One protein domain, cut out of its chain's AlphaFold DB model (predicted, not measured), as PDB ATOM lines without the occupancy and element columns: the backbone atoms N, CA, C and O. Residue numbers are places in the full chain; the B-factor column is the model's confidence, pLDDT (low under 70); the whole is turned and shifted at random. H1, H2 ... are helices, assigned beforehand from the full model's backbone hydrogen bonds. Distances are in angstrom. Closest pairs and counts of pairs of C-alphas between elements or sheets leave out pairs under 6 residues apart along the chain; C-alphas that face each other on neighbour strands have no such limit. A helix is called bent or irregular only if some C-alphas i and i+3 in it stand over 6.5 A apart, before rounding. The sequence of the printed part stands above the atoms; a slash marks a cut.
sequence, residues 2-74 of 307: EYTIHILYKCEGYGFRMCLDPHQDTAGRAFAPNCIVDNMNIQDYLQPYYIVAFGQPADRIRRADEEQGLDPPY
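AT A GLANCE: This is residues 2 to 74 of the 307 residues of an uncharacterized protein of Leucoagaricus sp. SymC.cos (UniProt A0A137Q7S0). The long helix H3 makes the long axis of a loose, open frame, with the unnamed residues 14 to 27 stretched out alongside it. H1 lies near the last part of H3 and the tiny H2 near its first residues, and residues 10 to 15 stick out. The printed part has 73 residues, is all helix in the order H1, H2, H3 with no named strand, and is only just extended, close to loose: radius of gyration of the C-alphas 16.9 A, spans 48 by 21 by 20 A.

HOW THE PARTS SIT: H3, residues 42 to 67, has a kink of 26 degrees near residue 49. H2, residues 28 to 31, touches H3 at residues 42 to 43 alone; the closest C-alphas, of Gly 28 and Gln 43, are 4.8 A apart. H1, residues 2 to 13, is close to H3 but not clearly touching; the closest C-alphas, of Ile 5 and Ile 61, are 6.6 A apart. H1 and H3 run the same way at a steep tilt of 56 degrees. H1 and H2 are apart. In H1 every O i to N i+4 pair is within hydrogen-bond range, in H3 17 of 22; H2 is too short for such a pair.

IN THESE COORDINATES: H3 spans 37.4 A from C-alpha 42 at (-18.926, 24.665, 25.895) to C-alpha 67 at (-4.338, 34.032, 59.068). It is irregular, but only just: C-alphas 45 and 48 are 6.8 A apart. H1 spans 16.6 A from C-alpha 2 at (-11.307, 24.936, 53.727), and H2 5.4 A.

THE WHOLE: The C-alphas farthest apart, of Asn 34 and Gly 69, are 49.4 A apart. The printed part has no cut. The link from H1 to H2 is long, that from H2 to H3 short; in the latter residues 36 to 37 pair antiparallel with residues 40 to 41. Confidence is under 70 at residues 16 to 31 and 71 to 74.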
ATOM      1  N   GLU A   2     -11.821  25.299  52.384       87.81
ATOM      2  CA  GLU A   2     -11.307  24.936  53.727       87.81
ATOM      3  C   GLU A   2     -10.789  23.497  53.859       87.81
ATOM      4  O   GLU A   2      -9.722  23.261  54.414       87.81
ATOM      5  N   TYR A   3     -11.506  22.526  53.289       89.38
ATOM      6  CA  TYR A   3     -11.067  21.129  53.295       89.38
ATOM      7  C   TYR A   3      -9.726  20.918  52.568       89.38
ATOM      8  O   TYR A   3      -8.866  20.194  53.061       89.38
ATOM      9  N   THR A   4      -9.527  21.576  51.422       85.88
ATOM     10  CA  THR A   4      -8.275  21.515  50.652       85.88
ATOM     11  C   THR A   4      -7.115  22.075  51.467       85.88
ATOM     12  O   THR A   4      -6.088  21.421  51.583       85.88
ATOM     13  N   ILE A   5      -7.307  23.235  52.096       87.44
ATOM     14  CA  ILE A   5      -6.305  23.874  52.960       87.44
ATOM     15  C   ILE A   5      -5.939  22.965  54.134       87.44
ATOM     16  O   ILE A   5      -4.765  22.759  54.423       87.44
ATOM     17  N   HIS A   6      -6.942  22.360  54.775       88.25
ATOM     18  CA  HIS A   6      -6.714  21.421  55.867       88.25
ATOM     19  C   HIS A   6      -5.849  20.225  55.434       88.25
ATOM     20  O   HIS A   6      -4.963  19.805  56.179       88.25
ATOM     21  N   ILE A   7      -6.068  19.690  54.227       88.00
ATOM     22  CA  ILE A   7      -5.212  18.635  53.666       88.00
ATOM     23  C   ILE A   7      -3.796  19.155  53.415       88.00
ATOM     24  O   ILE A   7      -2.847  18.456  53.761       88.00
ATOM     25  N   LEU A   8      -3.647  20.352  52.841       85.56
ATOM     26  CA  LEU A   8      -2.336  20.936  52.546       85.56
ATOM     27  C   LEU A   8      -1.492  21.078  53.819       85.56
ATOM     28  O   LEU A   8      -0.394  20.531  53.863       85.56
ATOM     29  N   TYR A   9      -2.040  21.666  54.887       85.62
ATOM     30  CA  TYR A   9      -1.330  21.776  56.169       85.62
ATOM     31  C   TYR A   9      -1.061  20.424  56.825       85.62
ATOM     32  O   TYR A   9      -0.017  20.215  57.441       85.62
ATOM     33  N   LYS A  10      -1.973  19.458  56.675       89.56
ATOM     34  CA  LYS A  10      -1.720  18.097  57.151       89.56
ATOM     35  C   LYS A  10      -0.524  17.483  56.424       89.56
ATOM     36  O   LYS A  10       0.330  16.900  57.079       89.56
ATOM     37  N   CYS A  11      -0.457  17.611  55.100       82.81
ATOM     38  CA  CYS A  11       0.661  17.131  54.287       82.81
ATOM     39  C   CYS A  11       1.979  17.831  54.648       82.81
ATOM     40  O   CYS A  11       3.004  17.157  54.771       82.81
ATOM     41  N   GLU A  12       1.946  19.144  54.873       81.50
ATOM     42  CA  GLU A  12       3.099  19.920  55.336       81.50
ATOM     43  C   GLU A  12       3.602  19.436  56.701       81.50
ATOM     44  O   GLU A  12       4.803  19.236  56.874       81.50
ATOM     45  N   GLY A  13       2.700  19.129  57.641       78.19
ATOM     46  CA  GLY A  13       3.055  18.549  58.942       78.19
ATOM     47  C   GLY A  13       3.795  17.204  58.855       78.19
ATOM     48  O   GLY A  13       4.486  16.819  59.796       78.19
ATOM     49  N   TYR A  14       3.698  16.504  57.719       90.88
ATOM     50  CA  TYR A  14       4.472  15.294  57.410       90.88
ATOM     51  C   TYR A  14       5.696  15.557  56.511       90.88
ATOM     52  O   TYR A  14       6.378  14.612  56.115       90.88
ATOM     53  N   GLY A  15       5.992  16.814  56.179       76.31
ATOM     54  CA  GLY A  15       7.122  17.217  55.342       76.31
ATOM     55  C   GLY A  15       6.921  16.987  53.842       76.31
ATOM     56  O   GLY A  15       7.901  16.943  53.094       76.31
ATOM     57  N   PHE A  16       5.680  16.813  53.373       68.69
ATOM     58  CA  PHE A  16       5.414  16.667  51.944       68.69
ATOM     59  C   PHE A  16       5.339  18.020  51.229       68.69
ATOM     60  O   PHE A  16       4.729  18.962  51.722       68.69
ATOM     61  N   ARG A  17       5.868  18.072  50.000       68.12
ATOM     62  CA  ARG A  17       5.580  19.146  49.038       68.12
ATOM     63  C   ARG A  17       4.428  18.715  48.141       68.12
ATOM     64  O   ARG A  17       4.469  17.615  47.587       68.12
ATOM     65  N   MET A  18       3.408  19.555  48.026       65.88
ATOM     66  CA  MET A  18       2.173  19.249  47.306       65.88
ATOM     67  C   MET A  18       2.116  20.044  46.004       65.88
ATOM     68  O   MET A  18       2.338  21.242  46.010       65.88
ATOM     69  N   CYS A  19       1.782  19.377  44.901       64.38
ATOM     70  CA  CYS A  19       1.406  20.043  43.659       64.38
ATOM     71  C   CYS A  19      -0.116  20.012  43.550       64.38
ATOM     72  O   CYS A  19      -0.711  18.934  43.629       64.38
ATOM     73  N   LEU A  20      -0.747  21.168  43.351       67.88
ATOM     74  CA  LEU A  20      -2.163  21.226  43.009       67.88
ATOM     75  C   LEU A  20      -2.312  21.017  41.504       67.88
ATOM     76  O   LEU A  20      -1.812  21.811  40.717       67.88
ATOM     77  N   ASP A  21      -2.991  19.936  41.129       67.62
ATOM     78  CA  ASP A  21      -3.349  19.607  39.749       67.62
ATOM     79  C   ASP A  21      -4.877  19.623  39.635       67.62
ATOM     80  O   ASP A  21      -5.536  18.628  39.969       67.62
ATOM     81  N   PRO A  22      -5.493  20.758  39.271       63.25
ATOM     82  CA  PRO A  22      -6.930  20.807  39.078       63.25
ATOM     83  C   PRO A  22      -7.239  20.183  37.714       63.25
ATOM     84  O   PRO A  22      -7.407  20.857  36.712       63.25
ATOM     85  N   HIS A  23      -7.282  18.858  37.697       59.78
ATOM     86  CA  HIS A  23      -7.372  18.046  36.493       59.78
ATOM     87  C   HIS A  23      -8.617  18.367  35.645       59.78
ATOM     88  O   HIS A  23      -9.754  18.277  36.127       59.78
ATOM     89  N   GLN A  24      -8.424  18.651  34.354       62.19
ATOM     90  CA  GLN A  24      -9.506  18.774  33.376       62.19
ATOM     91  C   GLN A  24      -9.103  18.208  32.022       62.19
ATOM     92  O   GLN A  24      -8.071  18.565  31.468       62.19
ATOM     93  N   ASP A  25      -9.996  17.413  31.440       58.50
ATOM     94  CA  ASP A  25      -9.856  16.946  30.069       58.50
ATOM     95  C   ASP A  25     -10.396  18.009  29.096       58.50
ATOM     96  O   ASP A  25     -11.597  18.316  29.058       58.50
ATOM     97  N   THR A  26      -9.522  18.610  28.285       54.84
ATOM     98  CA  THR A  26      -9.920  19.613  27.283       54.84
ATOM     99  C   THR A  26     -10.358  18.968  25.963       54.84
ATOM    100  O   THR A  26      -9.661  18.978  24.953       54.84
ATOM    101  N   ALA A  27     -11.578  18.425  25.922       60.62
ATOM    102  CA  ALA A  27     -12.099  17.805  24.695       60.62
ATOM    103  C   ALA A  27     -13.567  18.146  24.375       60.62
ATOM    104  O   ALA A  27     -14.256  17.418  23.657       60.62
ATOM    105  N   GLY A  28     -14.033  19.307  24.849       61.25
ATOM    106  CA  GLY A  28     -15.409  19.779  24.667       61.25
ATOM    107  C   GLY A  28     -15.870  19.807  23.206       61.25
ATOM    108  O   GLY A  28     -16.920  19.260  22.898       61.25
ATOM    109  N   ARG A  29     -15.086  20.336  22.257       64.88
ATOM    110  CA  ARG A  29     -15.483  20.313  20.833       64.88
ATOM    111  C   ARG A  29     -15.480  18.913  20.217       64.88
ATOM    112  O   ARG A  29     -16.195  18.693  19.245       64.88
ATOM    113  N   ALA A  30     -14.678  17.990  20.744       63.12
ATOM    114  CA  ALA A  30     -14.586  16.625  20.228       63.12
ATOM    115  C   ALA A  30     -15.729  15.737  20.743       63.12
ATOM    116  O   ALA A  30     -16.297  14.969  19.968       63.12
ATOM    117  N   PHE A  31     -16.084  15.867  22.025       66.69
ATOM    118  CA  PHE A  31     -17.094  15.029  22.680       66.69
ATOM    119  C   PHE A  31     -18.459  15.711  22.844       66.69
ATOM    120  O   PHE A  31     -19.475  15.029  22.934       66.69
ATOM    121  N   ALA A  32     -18.511  17.044  22.829       72.56
ATOM    122  CA  ALA A  32     -19.721  17.854  22.984       72.56
ATOM    123  C   ALA A  32     -19.800  19.014  21.954       72.56
ATOM    124  O   ALA A  32     -19.963  20.182  22.328       72.56
ATOM    125  N   PRO A  33     -19.725  18.734  20.633       73.50
ATOM    126  CA  PRO A  33     -19.669  19.765  19.586       73.50
ATOM    127  C   PRO A  33     -20.902  20.682  19.538       73.50
ATOM    128  O   PRO A  33     -20.792  21.837  19.131       73.50
ATOM    129  N   ASN A  34     -22.060  20.184  19.978       75.94
ATOM    130  CA  ASN A  34     -23.337  20.905  19.941       75.94
ATOM    131  C   ASN A  34     -23.730  21.518  21.294       75.94
ATOM    132  O   ASN A  34     -24.809  22.092  21.406       75.94
ATOM    133  N   CYS A  35     -22.905  21.369  22.334       78.38
ATOM    134  CA  CYS A  35     -23.194  21.972  23.628       78.38
ATOM    135  C   CYS A  35     -22.879  23.469  23.555       78.38
ATOM    136  O   CYS A  35     -21.714  23.851  23.412       78.38
ATOM    137  N   ILE A  36     -23.930  24.289  23.596       81.81
ATOM    138  CA  ILE A  36     -23.859  25.747  23.526       81.81
ATOM    139  C   ILE A  36     -24.330  26.328  24.862       81.81
ATOM    140  O   ILE A  36     -25.433  26.021  25.308       81.81
ATOM    141  N   VAL A  37     -23.504  27.174  25.475       77.56
ATOM    142  CA  VAL A  37     -23.803  27.942  26.691       77.56
ATOM    143  C   VAL A  37     -23.547  29.411  26.372       77.56
ATOM    144  O   VAL A  37     -22.506  29.738  25.809       77.56
ATOM    145  N   ASP A  38     -24.516  30.283  26.645       84.50
ATOM    146  CA  ASP A  38     -24.445  31.722  26.343       84.50
ATOM    147  C   ASP A  38     -24.031  32.034  24.890       84.50
ATOM    148  O   ASP A  38     -23.200  32.895  24.615       84.50
ATOM    149  N   ASN A  39     -24.617  31.306  23.930       82.44
ATOM    150  CA  ASN A  39     -24.307  31.381  22.492       82.44
ATOM    151  C   ASN A  39     -22.855  31.021  22.111       82.44
ATOM    152  O   ASN A  39     -22.436  31.257  20.977       82.44
ATOM    153  N   MET A  40     -22.096  30.404  23.017       75.12
ATOM    154  CA  MET A  40     -20.732  29.924  22.793       75.12
ATOM    155  C   MET A  40     -20.659  28.403  22.935       75.12
ATOM    156  O   MET A  40     -21.405  27.811  23.709       75.12
ATOM    157  N   ASN A  41     -19.757  27.733  22.210       83.25
ATOM    158  CA  ASN A  41     -19.519  26.308  22.454       83.25
ATOM    159  C   ASN A  41     -18.959  26.098  23.871       83.25
ATOM    160  O   ASN A  41     -18.158  26.903  24.341       83.25
ATOM    161  N   ILE A  42     -19.326  24.992  24.520       76.88
ATOM    162  CA  ILE A  42     -18.926  24.665  25.895       76.88
ATOM    163  C   ILE A  42     -17.414  24.745  26.145       76.88
ATOM    164  O   ILE A  42     -16.998  25.167  27.217       76.88
ATOM    165  N   GLN A  43     -16.578  24.390  25.164       73.88
ATOM    166  CA  GLN A  43     -15.127  24.505  25.303       73.88
ATOM    167  C   GLN A  43     -14.687  25.968  25.411       73.88
ATOM    168  O   GLN A  43     -13.852  26.290  26.250       73.88
ATOM    169  N   ASP A  44     -15.259  26.845  24.584       76.25
ATOM    170  CA  ASP A  44     -14.948  28.277  24.605       76.25
ATOM    171  C   ASP A  44     -15.545  28.950  25.847       76.25
ATOM    172  O   ASP A  44     -14.980  29.910  26.361       76.25
ATOM    173  N   TYR A  45     -16.682  28.435  26.325       76.56
ATOM    174  CA  TYR A  45     -17.331  28.904  27.539       76.56
ATOM    175  C   TYR A  45     -16.500  28.576  28.780       76.56
ATOM    176  O   TYR A  45     -16.200  29.472  29.554       76.56
ATOM    177  N   LEU A  46     -16.091  27.315  28.967       77.31
ATOM    178  CA  LEU A  46     -15.439  26.857  30.200       77.31
ATOM    179  C   LEU A  46     -14.006  27.366  30.372       77.31
ATOM    180  O   LEU A  46     -13.580  27.562  31.504       77.31
ATOM    181  N   GLN A  47     -13.265  27.593  29.287       72.25
ATOM    182  CA  GLN A  47     -11.856  28.005  29.344       72.25
ATOM    183  C   GLN A  47     -11.570  29.232  30.236       72.25
ATOM    184  O   GLN A  47     -10.717  29.122  31.118       72.25
ATOM    185  N   PRO A  48     -12.248  30.388  30.081       70.12
ATOM    186  CA  PRO A  48     -12.014  31.534  30.960       70.12
ATOM    187  C   PRO A  48     -12.408  31.253  32.418       70.12
ATOM    188  O   PRO A  48     -11.688  31.659  33.329       70.12
ATOM    189  N   TYR A  49     -13.502  30.520  32.661       75.88
ATOM    190  CA  TYR A  49     -13.927  30.171  34.023       75.88
ATOM    191  C   TYR A  49     -12.977  29.189  34.697       75.88
ATOM    192  O   TYR A  49     -12.777  29.275  35.902       75.88
ATOM    193  N   TYR A  50     -12.377  28.286  33.926       73.38
ATOM    194  CA  TYR A  50     -11.367  27.363  34.408       73.38
ATOM    195  C   TYR A  50     -10.151  28.131  34.929       73.38
ATOM    196  O   TYR A  50      -9.776  27.960  36.080       73.38
ATOM    197  N   ILE A  51      -9.620  29.084  34.158       70.38
ATOM    198  CA  ILE A  51      -8.493  29.924  34.598       70.38
ATOM    199  C   ILE A  51      -8.848  30.704  35.877       70.38
ATOM    200  O   ILE A  51      -8.067  30.738  36.826       70.38
ATOM    201  N   VAL A  52     -10.047  31.293  35.943       72.81
ATOM    202  CA  VAL A  52     -10.511  32.011  37.145       72.81
ATOM    203  C   VAL A  52     -10.657  31.072  38.346       72.81
ATOM    204  O   VAL A  52     -10.275  31.436  39.458       72.81
ATOM    205  N   ALA A  53     -11.178  29.861  38.140       77.00
ATOM    206  CA  ALA A  53     -11.360  28.873  39.195       77.00
ATOM    207  C   ALA A  53     -10.029  28.456  39.834       77.00
ATOM    208  O   ALA A  53     -10.016  28.146  41.019       77.00
ATOM    209  N   PHE A  54      -8.918  28.509  39.095       71.38
ATOM    210  CA  PHE A  54      -7.572  28.214  39.599       71.38
ATOM    211  C   PHE A  54      -6.998  29.340  40.458       71.38
ATOM    212  O   PHE A  54      -6.248  29.077  41.397       71.38
ATOM    213  N   GLY A  55      -7.390  30.587  40.184       71.25
ATOM    214  CA  GLY A  55      -7.031  31.741  41.009       71.25
ATOM    215  C   GLY A  55      -7.667  31.713  42.405       71.25
ATOM    216  O   GLY A  55      -7.143  32.303  43.343       71.25
ATOM    217  N   GLN A  56      -8.773  30.984  42.587       79.88
ATOM    218  CA  GLN A  56      -9.474  30.921  43.874       79.88
ATOM    219  C   GLN A  56      -8.732  30.087  44.947       79.88
ATOM    220  O   GLN A  56      -8.581  30.580  46.066       79.88
ATOM    221  N   PRO A  57      -8.249  28.851  44.674       76.81
ATOM    222  CA  PRO A  57      -7.371  28.110  45.586       76.81
ATOM    223  C   PRO A  57      -6.116  28.869  45.957       76.81
ATOM    224  O   PRO A  57      -5.814  28.995  47.137       76.81
ATOM    225  N   ALA A  58      -5.464  29.411  44.941       74.81
ATOM    226  CA  ALA A  58      -4.338  30.311  45.027       74.81
ATOM    227  C   ALA A  58      -4.542  31.418  46.079       74.81
ATOM    228  O   ALA A  58      -3.884  31.459  47.122       74.81
ATOM    229  N   ASP A  59      -5.541  32.273  45.855       77.06
ATOM    230  CA  ASP A  59      -5.865  33.369  46.765       77.06
ATOM    231  C   ASP A  59      -6.202  32.891  48.174       77.06
ATOM    232  O   ASP A  59      -5.854  33.544  49.161       77.06
ATOM    233  N   ARG A  60      -6.895  31.758  48.282       84.06
ATOM    234  CA  ARG A  60      -7.327  31.231  49.571       84.06
ATOM    235  C   ARG A  60      -6.172  30.642  50.386       84.06
ATOM    236  O   ARG A  60      -6.199  30.822  51.603       84.06
ATOM    237  N   ILE A  61      -5.202  29.976  49.754       81.50
ATOM    238  CA  ILE A  61      -3.990  29.450  50.410       81.50
ATOM    239  C   ILE A  61      -3.190  30.608  50.990       81.50
ATOM    240  O   ILE A  61      -2.951  30.627  52.191       81.50
ATOM    241  N   ARG A  62      -2.924  31.641  50.182       78.00
ATOM    242  CA  ARG A  62      -2.257  32.863  50.651       78.00
ATOM    243  C   ARG A  62      -2.933  33.457  51.891       78.00
ATOM    244  O   ARG A  62      -2.266  33.750  52.873       78.00
ATOM    245  N   ARG A  63      -4.264  33.613  51.861       81.75
ATOM    246  CA  ARG A  63      -5.015  34.128  53.021       81.75
ATOM    247  C   ARG A  63      -4.918  33.211  54.241       81.75
ATOM    248  O   ARG A  63      -4.914  33.707  55.356       81.75
ATOM    249  N   ALA A  64      -4.872  31.893  54.041       84.81
ATOM    250  CA  ALA A  64      -4.735  30.936  55.139       84.81
ATOM    251  C   ALA A  64      -3.374  31.075  55.834       84.81
ATOM    252  O   ALA A  64      -3.313  31.041  57.062       84.81
ATOM    253  N   ASP A  65      -2.313  31.285  55.055       82.00
ATOM    254  CA  ASP A  65      -0.968  31.511  55.587       82.00
ATOM    255  C   ASP A  65      -0.916  32.821  56.385       82.00
ATOM    256  O   ASP A  65      -0.463  32.826  57.532       82.00
ATOM    257  N   GLU A  66      -1.495  33.901  55.838       81.81
ATOM    258  CA  GLU A  66      -1.646  35.193  56.526       81.81
ATOM    259  C   GLU A  66      -2.415  35.057  57.856       81.81
ATOM    260  O   GLU A  66      -1.989  35.597  58.878       81.81
ATOM    261  N   GLU A  67      -3.525  34.309  57.871       85.81
ATOM    262  CA  GLU A  67      -4.338  34.032  59.068       85.81
ATOM    263  C   GLU A  67      -3.553  33.275  60.155       85.81
ATOM    264  O   GLU A  67      -3.794  33.487  61.346       85.81
ATOM    265  N   GLN A  68      -2.612  32.408  59.768       81.19
ATOM    266  CA  GLN A  68      -1.763  31.649  60.693       81.19
ATOM    267  C   GLN A  68      -0.474  32.382  61.087       81.19
ATOM    268  O   GLN A  68       0.303  31.859  61.888       81.19
ATOM    269  N   GLY A  69      -0.241  33.588  60.559       77.62
ATOM    270  CA  GLY A  69       1.004  34.326  60.770       77.62
ATOM    271  C   GLY A  69       2.226  33.620  60.180       77.62
ATOM    272  O   GLY A  69       3.352  33.900  60.595       77.62
ATOM    273  N   LEU A  70       2.007  32.692  59.246       71.50
ATOM    274  CA  LEU A  70       3.063  32.129  58.422       71.50
ATOM    275  C   LEU A  70       3.416  33.196  57.393       71.50
ATOM    276  O   LEU A  70       2.532  33.726  56.727       71.50
ATOM    277  N   ASP A  71       4.695  33.548  57.288       57.00
ATOM    278  CA  ASP A  71       5.156  34.393  56.191       57.00
ATOM    279  C   ASP A  71       5.057  33.559  54.907       57.00
ATOM    280  O   ASP A  71       5.791  32.572  54.810       57.00
ATOM    281  N   PRO A  72       4.133  33.853  53.969       55.09
ATOM    282  CA  PRO A  72       3.958  33.028  52.784       55.09
ATOM    283  C   PRO A  72       5.200  33.207  51.906       55.09
ATOM    284  O   PRO A  72       5.363  34.263  51.285       55.09
ATOM    285  N   PRO A  73       6.086  32.200  51.801       50.06
ATOM    286  CA  PRO A  73       7.432  32.446  51.299       50.06
ATOM    287  C   PRO A  73       7.477  32.757  49.794       50.06
ATOM    288  O   PRO A  73       8.506  33.215  49.299       50.06
ATOM    289  N   TYR A  74       6.386  32.534  49.046       49.53
ATOM    290  CA  TYR A  74       6.423  32.535  47.577       49.53
ATOM    291  C   TYR A  74       5.272  33.265  46.870       49.53
ATOM    292  O   TYR A  74       5.302  33.390  45.645       49.53
TER     293      TYR A  74